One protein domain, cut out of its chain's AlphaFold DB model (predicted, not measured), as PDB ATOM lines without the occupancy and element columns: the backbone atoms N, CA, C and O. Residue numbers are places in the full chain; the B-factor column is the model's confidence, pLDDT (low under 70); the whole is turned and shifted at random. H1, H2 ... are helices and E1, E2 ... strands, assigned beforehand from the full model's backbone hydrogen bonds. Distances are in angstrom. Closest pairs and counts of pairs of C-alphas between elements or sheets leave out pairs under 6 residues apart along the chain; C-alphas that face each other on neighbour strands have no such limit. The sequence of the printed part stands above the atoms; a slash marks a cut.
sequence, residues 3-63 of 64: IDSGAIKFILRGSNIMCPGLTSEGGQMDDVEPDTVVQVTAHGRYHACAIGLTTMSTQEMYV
ATOM      1  N   ILE A   3      18.953  11.626  42.557       96.06
ATOM      2  CA  ILE A   3      19.109  12.931  41.904       96.06
ATOM      3  C   ILE A   3      18.682  12.890  40.434       96.06
ATOM      4  O   ILE A   3      18.750  11.845  39.774       96.06
ATOM      5  N   ASP A   4      18.372  14.061  39.888       93.81
ATOM      6  CA  ASP A   4      18.242  14.244  38.444       93.81
ATOM      7  C   ASP A   4      19.553  13.994  37.673       93.81
ATOM      8  O   ASP A   4      20.673  14.155  38.179       93.81
ATOM      9  N   SER A   5      19.412  13.652  36.390       90.44
ATOM     10  CA  SER A   5      20.526  13.405  35.469       90.44
ATOM     11  C   SER A   5      21.466  14.607  35.307       90.44
ATOM     12  O   SER A   5      22.664  14.422  35.082       90.44
ATOM     13  N   GLY A   6      20.972  15.842  35.437       90.88
ATOM     14  CA  GLY A   6      21.780  17.058  35.329       90.88
ATOM     15  C   GLY A   6      22.757  17.266  36.491       90.88
ATOM     16  O   GLY A   6      23.805  17.898  36.311       90.88
ATOM     17  N   ALA A   7      22.453  16.705  37.666       93.31
ATOM     18  CA  ALA A   7      23.211  16.922  38.897       93.31
ATOM     19  C   ALA A   7      24.450  16.011  39.024       93.31
ATOM     20  O   ALA A   7      25.449  16.410  39.630       93.31
ATOM     21  N   ILE A   8      24.441  14.822  38.403       94.62
ATOM     22  CA  ILE A   8      25.479  13.788  38.589       94.62
ATOM     23  C   ILE A   8      26.906  14.296  38.325       94.62
ATOM     24  O   ILE A   8      27.833  13.969  39.064       94.62
ATOM     25  N   LYS A   9      27.096  15.152  37.311       94.81
ATOM     26  CA  LYS A   9      28.419  15.688  36.942       94.81
ATOM     27  C   LYS A   9      29.036  16.574  38.029       94.81
ATOM     28  O   LYS A   9      30.257  16.679  38.091       94.81
ATOM     29  N   PHE A  10      28.211  17.230  38.843       95.88
ATOM     30  CA  PHE A  10      28.664  18.087  39.939       95.88
ATOM     31  C   PHE A  10      28.964  17.255  41.187       95.88
ATOM     32  O   PHE A  10      29.975  17.468  41.850       95.88
ATOM     33  N   ILE A  11      28.144  16.239  41.454       95.12
ATOM     34  CA  ILE A  11      28.297  15.359  42.620       95.12
ATOM     35  C   ILE A  11      29.537  14.478  42.490       95.12
ATOM     36  O   ILE A  11      30.306  14.360  43.438       95.12
ATOM     37  N   LEU A  12      29.835  13.977  41.287       95.56
ATOM     38  CA  LEU A  12      31.102  13.284  41.017       95.56
ATOM     39  C   LEU A  12      32.341  14.191  41.152       95.56
ATOM     40  O   LEU A  12      33.463  13.694  41.179       95.56
ATOM     41  N   ARG A  13      32.158  15.515  41.244       97.00
ATOM     42  CA  ARG A  13      33.215  16.494  41.557       97.00
ATOM     43  C   ARG A  13      33.221  16.908  43.035       97.00
ATOM     44  O   ARG A  13      33.944  17.832  43.389       97.00
ATOM     45  N   GLY A  14      32.420  16.257  43.880       94.06
ATOM     46  CA  GLY A  14      32.340  16.521  45.317       94.06
ATOM     47  C   GLY A  14      31.480  17.726  45.702       94.06
ATOM     48  O   GLY A  14      31.611  18.226  46.813       94.06
ATOM     49  N   SER A  15      30.629  18.235  44.804       96.69
ATOM     50  CA  SER A  15      29.670  19.286  45.171       96.69
ATOM     51  C   SER A  15      28.560  18.746  46.077       96.69
ATOM     52  O   SER A  15      28.123  17.605  45.916       96.69
ATOM     53  N   ASN A  16      28.058  19.602  46.969       96.12
ATOM     54  CA  ASN A  16      26.855  19.317  47.750       96.12
ATOM     55  C   ASN A  16      25.624  19.167  46.843       96.12
ATOM     56  O   ASN A  16      25.570  19.710  45.736       96.12
ATOM     57  N   ILE A  17      24.621  18.447  47.342       95.81
ATOM     58  CA  ILE A  17      23.341  18.241  46.661       95.81
ATOM     59  C   ILE A  17      22.359  19.285  47.169       95.81
ATOM     60  O   ILE A  17      22.122  19.380  48.368       95.81
ATOM     61  N   MET A  18      21.795  20.065  46.253       94.94
ATOM     62  CA  MET A  18      20.799  21.085  46.578       94.94
ATOM     63  C   MET A  18      19.388  20.529  46.355       94.94
ATOM     64  O   MET A  18      19.199  19.729  45.437       94.94
ATOM     65  N   CYS A  19      18.402  20.999  47.130       95.44
ATOM     66  CA  CYS A  19      17.019  20.493  47.102       95.44
ATOM     67  C   CYS A  19      16.417  20.365  45.687       95.44
ATOM     68  O   CYS A  19      15.893  19.294  45.389       95.44
ATOM     69  N   PRO A  20      16.580  21.335  44.755       92.94
ATOM     70  CA  PRO A  20      16.046  21.208  43.392       92.94
ATOM     71  C   PRO A  20      16.556  19.989  42.613       92.94
ATOM     72  O   PRO A  20      15.865  19.479  41.737       92.94
ATOM     73  N   GLY A  21      17.761  19.501  42.927       93.44
ATOM     74  CA  GLY A  21      18.311  18.291  42.314       93.44
ATOM     75  C   GLY A  21      17.637  16.998  42.780       93.44
ATOM     76  O   GLY A  21      17.825  15.967  42.138       93.44
ATOM     77  N   LEU A  22      16.876  17.055  43.876       94.56
ATOM     78  CA  LEU A  22      16.132  15.947  44.479       94.56
ATOM     79  C   LEU A  22      14.608  16.099  44.313       94.56
ATOM     80  O   LEU A  22      13.912  15.090  44.289       94.56
ATOM     81  N   THR A  23      14.093  17.329  44.176       94.25
ATOM     82  CA  THR A  23      12.653  17.625  44.016       94.25
ATOM     83  C   THR A  23      12.195  17.770  42.561       94.25
ATOM     84  O   THR A  23      10.997  17.838  42.295       94.25
ATOM     85  N   SER A  24      13.120  17.803  41.599       92.19
ATOM     86  CA  SER A  24      12.810  17.730  40.161       92.19
ATOM     87  C   SER A  24      12.094  16.425  39.766       92.19
ATOM     88  O   SER A  24      12.181  15.439  40.490       92.19
ATOM     89  N   GLU A  25      11.493  16.368  38.570       90.62
ATOM     90  CA  GLU A  25      10.772  15.186  38.044       90.62
ATOM     91  C   GLU A  25      11.590  13.879  38.092       90.62
ATOM     92  O   GLU A  25      11.052  12.807  38.363       90.62
ATOM     93  N   GLY A  26      12.905  13.958  37.859       90.00
ATOM     94  CA  GLY A  26      13.808  12.806  37.910       90.00
ATOM     95  C   GLY A  26      14.283  12.422  39.316       90.00
ATOM     96  O   GLY A  26      14.915  11.371  39.467       90.00
ATOM     97  N   GLY A  27      14.012  13.253  40.323       94.06
ATOM     98  CA  GLY A  27      14.455  13.080  41.702       94.06
ATOM     99  C   GLY A  27      13.473  12.272  42.549       94.06
ATOM    100  O   GLY A  27      12.268  12.270  42.311       94.06
ATOM    101  N   GLN A  28      13.999  11.532  43.524       94.81
ATOM    102  CA  GLN A  28      13.200  10.770  44.490       94.81
ATOM    103  C   GLN A  28      13.880  10.811  45.854       94.81
ATOM    104  O   GLN A  28      15.105  10.690  45.952       94.81
ATOM    105  N   MET A  29      13.096  10.956  46.916       95.94
ATOM    106  CA  MET A  29      13.614  11.026  48.276       95.94
ATOM    107  C   MET A  29      12.971   9.953  49.143       95.94
ATOM    108  O   MET A  29      11.778   9.677  49.023       95.94
ATOM    109  N   ASP A  30      13.789   9.355  50.001       96.06
ATOM    110  CA  ASP A  30      13.318   8.526  51.103       96.06
ATOM    111  C   ASP A  30      12.901   9.457  52.252       96.06
ATOM    112  O   ASP A  30      13.446  10.558  52.385       96.06
ATOM    113  N   ASP A  31      11.950   9.040  53.083       96.94
ATOM    114  CA  ASP A  31      11.547   9.822  54.254       96.94
ATOM    115  C   ASP A  31      12.595   9.677  55.367       96.94
ATOM    116  O   ASP A  31      12.774   8.590  55.922       96.94
ATOM    117  N   VAL A  32      13.350  10.748  55.624       97.88
ATOM    118  CA  VAL A  32      14.474  10.756  56.569       97.88
ATOM    119  C   VAL A  32      14.583  12.083  57.320       97.88
ATOM    120  O   VAL A  32      14.281  13.156  56.788       97.88
ATOM    121  N   GLU A  33      15.087  11.990  58.547       98.12
ATOM    122  CA  GLU A  33      15.420  13.122  59.416       98.12
ATOM    123  C   GLU A  33      16.784  13.749  59.041       98.12
ATOM    124  O   GLU A  33      17.569  13.135  58.298       98.12
ATOM    125  N   PRO A  34      17.111  14.955  59.544       98.06
ATOM    126  CA  PRO A  34      18.456  15.519  59.436       98.06
ATOM    127  C   PRO A  34      19.526  14.583  60.025       98.06
ATOM    128  O   PRO A  34      19.233  13.721  60.852       98.06
ATOM    129  N   ASP A  35      20.777  14.761  59.598       98.00
ATOM    130  CA  ASP A  35      21.945  13.971  60.009       98.00
ATOM    131  C   ASP A  35      21.844  12.461  59.704       98.00
ATOM    132  O   ASP A  35      22.577  11.636  60.257       98.00
ATOM    133  N   THR A  36      20.976  12.080  58.762       98.56
ATOM    134  CA  THR A  36      20.832  10.696  58.306       98.56
ATOM    135  C   THR A  36      21.837  10.390  57.199       98.56
ATOM    136  O   THR A  36      21.948  11.116  56.210       98.56
ATOM    137  N   VAL A  37      22.562   9.273  57.336       98.25
ATOM    138  CA  VAL A  37      23.444   8.764  56.276       98.25
ATOM    139  C   VAL A  37      22.597   8.189  55.147       98.25
ATOM    140  O   VAL A  37      21.799   7.278  55.358       98.25
ATOM    141  N   VAL A  38      22.820   8.675  53.929       97.75
ATOM    142  CA  VAL A  38      22.067   8.268  52.742       97.75
ATOM    143  C   VAL A  38      22.987   7.896  51.587       97.75
ATOM    144  O   VAL A  38      24.030   8.514  51.356       97.75
ATOM    145  N   GLN A  39      22.567   6.897  50.811       97.69
ATOM    146  CA  GLN A  39      23.117   6.680  49.476       97.69
ATOM    147  C   GLN A  39      22.503   7.659  48.473       97.69
ATOM    148  O   GLN A  39      21.311   7.988  48.550       97.69
ATOM    149  N   VAL A  40      23.312   8.068  47.498       97.31
ATOM    150  CA  VAL A  40      22.897   8.930  46.395       97.31
ATOM    151  C   VAL A  40      23.020   8.167  45.085       97.31
ATOM    152  O   VAL A  40      24.116   7.761  44.698       97.31
ATOM    153  N   THR A  41      21.905   7.998  44.382       97.12
ATOM    154  CA  THR A  41      21.834   7.418  43.034       97.12
ATOM    155  C   THR A  41      21.415   8.486  42.033       97.12
ATOM    156  O   THR A  41      20.830   9.492  42.414       97.12
ATOM    157  N   ALA A  42      21.704   8.291  40.747       95.44
ATOM    158  CA  ALA A  42      21.218   9.174  39.686       95.44
ATOM    159  C   ALA A  42      20.109   8.492  38.884       95.44
ATOM    160  O   ALA A  42      20.129   7.270  38.735       95.44
ATOM    161  N   HIS A  43      19.185   9.277  38.330       93.00
ATOM    162  CA  HIS A  43      18.106   8.758  37.490       93.00
ATOM    163  C   HIS A  43      18.629   7.788  36.411       93.00
ATOM    164  O   HIS A  43      19.576   8.084  35.675       93.00
ATOM    165  N   GLY A  44      18.035   6.595  36.344       91.06
ATOM    166  CA  GLY A  44      18.433   5.537  35.409       91.06
ATOM    167  C   GLY A  44      19.767   4.843  35.727       91.06
ATOM    168  O   GLY A  44      20.270   4.089  34.893       91.06
ATOM    169  N   ARG A  45      20.373   5.077  36.901       92.38
ATOM    170  CA  ARG A  45      21.606   4.410  37.352       92.38
ATOM    171  C   ARG A  45      21.330   3.533  38.568       92.38
ATOM    172  O   ARG A  45      20.721   3.971  39.533       92.38
ATOM    173  N   TYR A  46      21.842   2.306  38.523       91.94
ATOM    174  CA  TYR A  46      21.660   1.334  39.602       91.94
ATOM    175  C   TYR A  46      22.634   1.538  40.771       91.94
ATOM    176  O   TYR A  46      22.276   1.343  41.927       91.94
ATOM    177  N   HIS A  47      23.878   1.925  40.482       95.44
ATOM    178  CA  HIS A  47      24.901   2.099  41.511       95.44
ATOM    179  C   HIS A  47      24.893   3.514  42.083       95.44
ATOM    180  O   HIS A  47      24.718   4.491  41.349       95.44
ATOM    181  N   ALA A  48      25.150   3.609  43.387       96.69
ATOM    182  CA  ALA A  48      25.342   4.883  44.058       96.69
ATOM    183  C   ALA A  48      26.551   5.631  43.474       96.69
ATOM    184  O   ALA A  48      27.602   5.041  43.215       96.69
ATOM    185  N   CYS A  49      26.396   6.936  43.272       95.31
ATOM    186  CA  CYS A  49      27.466   7.832  42.839       95.31
ATOM    187  C   CYS A  49      28.111   8.588  44.009       95.31
ATOM    188  O   CYS A  49      29.216   9.101  43.852       95.31
ATOM    189  N   ALA A  50      27.442   8.647  45.163       97.25
ATOM    190  CA  ALA A  50      27.951   9.248  46.389       97.25
ATOM    191  C   ALA A  50      27.246   8.676  47.632       97.25
ATOM    192  O   ALA A  50      26.201   8.028  47.542       97.25
ATOM    193  N   ILE A  51      27.831   8.952  48.797       97.69
ATOM    194  CA  ILE A  51      27.233   8.768  50.122       97.69
ATOM    195  C   ILE A  51      27.326  10.123  50.823       97.69
ATOM    196  O   ILE A  51      28.352  10.795  50.709       97.69
ATOM    197  N   GLY A  52      26.268  10.534  51.517       96.81
ATOM    198  CA  GLY A  52      26.218  11.823  52.205       96.81
ATOM    199  C   GLY A  52      25.407  11.775  53.494       96.81
ATOM    200  O   GLY A  52      24.758  10.775  53.791       96.81
ATOM    201  N   LEU A  53      25.463  12.872  54.246       98.00
ATOM    202  CA  LEU A  53      24.610  13.143  55.401       98.00
ATOM    203  C   LEU A  53      23.572  14.191  54.999       98.00
ATOM    204  O   LEU A  53      23.925  15.182  54.352       98.00
ATOM    205  N   THR A  54      22.309  13.978  55.356       97.69
ATOM    206  CA  THR A  54      21.264  14.990  55.168       97.69
ATOM    207  C   THR A  54      21.493  16.167  56.112       97.69
ATOM    208  O   THR A  54      21.823  15.987  57.277       97.69
ATOM    209  N   THR A  55      21.318  17.394  55.621       97.12
ATOM    210  CA  THR A  55      21.438  18.612  56.448       97.12
ATOM    211  C   THR A  55      20.091  19.124  56.955       97.12
ATOM    212  O   THR A  55      20.049  20.061  57.744       97.12
ATOM    213  N   MET A  56      18.995  18.556  56.453       96.00
ATOM    214  CA  MET A  56      17.611  18.873  56.802       96.00
ATOM    215  C   MET A  56      16.723  17.659  56.492       96.00
ATOM    216  O   MET A  56      17.169  16.741  55.795       96.00
ATOM    217  N   SER A  57      15.494  17.643  57.003       97.50
ATOM    218  CA  SER A  57      14.557  16.534  56.781       97.50
ATOM    219  C   SER A  57      14.030  16.516  55.342       97.50
ATOM    220  O   SER A  57      13.937  17.555  54.679       97.50
ATOM    221  N   THR A  58      13.621  15.344  54.852       96.38
ATOM    222  CA  THR A  58      12.978  15.234  53.530       96.38
ATOM    223  C   THR A  58      11.690  16.047  53.443       96.38
ATOM    224  O   THR A  58      11.406  16.639  52.400       96.38
ATOM    225  N   GLN A  59      10.943  16.152  54.543       95.44
ATOM    226  CA  GLN A  59       9.742  16.975  54.599       95.44
ATOM    227  C   GLN A  59      10.049  18.460  54.359       95.44
ATOM    228  O   GLN A  59       9.343  19.108  53.591       95.44
ATOM    229  N   GLU A  60      11.117  18.999  54.954       95.44
ATOM    230  CA  GLU A  60      11.525  20.392  54.728       95.44
ATOM    231  C   GLU A  60      12.054  20.619  53.304       95.44
ATOM    232  O   GLU A  60      11.832  21.688  52.737       95.44
ATOM    233  N   MET A  61      12.701  19.617  52.695       94.62
ATOM    234  CA  MET A  61      13.202  19.713  51.316       94.62
ATOM    235  C   MET A  61      12.085  19.881  50.277       94.62
ATOM    236  O   MET A  61      12.314  20.544  49.270       94.62
ATOM    237  N   TYR A  62      10.897  19.305  50.498       86.38
ATOM    238  CA  TYR A  62       9.754  19.410  49.575       86.38
ATOM    239  C   TYR A  62       9.020  20.757  49.619       86.38
ATOM    240  O   TYR A  62       8.265  21.070  48.701       86.38
ATOM    241  N   VAL A  63       9.182  21.523  50.699       71.38
ATOM    242  CA  VAL A  63       8.426  22.764  50.949       71.38
ATOM    243  C   VAL A  63       9.149  24.001  50.381       71.38
ATOM    244  O   VAL A  63       8.602  25.105  50.412       71.38
TER     245      VAL A  63
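What this domain is: This is residues 3 to 63 of the 64 residues of the protein "Cell cycle regulator protein" of Theileria orientalis (UniProt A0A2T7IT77). Little regular structure: a small rounded domain, mostly of loops, with the hairpin E1-E2 along one side and three short helices, H1 toward one end, where the C-alphas of Ile 8 and Ala 42 of E1 come within 6.4 A, H3 toward the other, and H2 between. The 61 printed residues run H1, H2, E1, E2, H3; the class is mixed, with 23 residues in named elements. It is compact, radius of gyration of the C-alphas 10.6 A, spanning 25 by 22 by 19 A.

How they stand to each other: H1, residues 8 to 11, is apart from H2, residues 20 to 23. E1, residues 37 to 42, and E2, residues 50 to 53, form an antiparallel hairpin at 143 degrees, with N 38 and O 52 within hydrogen-bond range at 2.9 A. H3, residues 58 to 62, is close to H2 but not clearly touching; their closest C-alphas, Tyr 62 and Thr 23, are 6.5 A apart. H3 has its O i to N i+4 pair within range; H1 and H2 are too short for one.

Where its parts are: H1 begins at C-alpha 8 (25.479, 13.788, 38.589). E1 measures 16.7 A, E2 10.4 A. H3 ends at C-alpha 62 (9.754, 19.410, 49.575).

The domain as a whole: The printed part has no cut. H2 to E1 is a long link. No printed residue is under 70 in pLDDT.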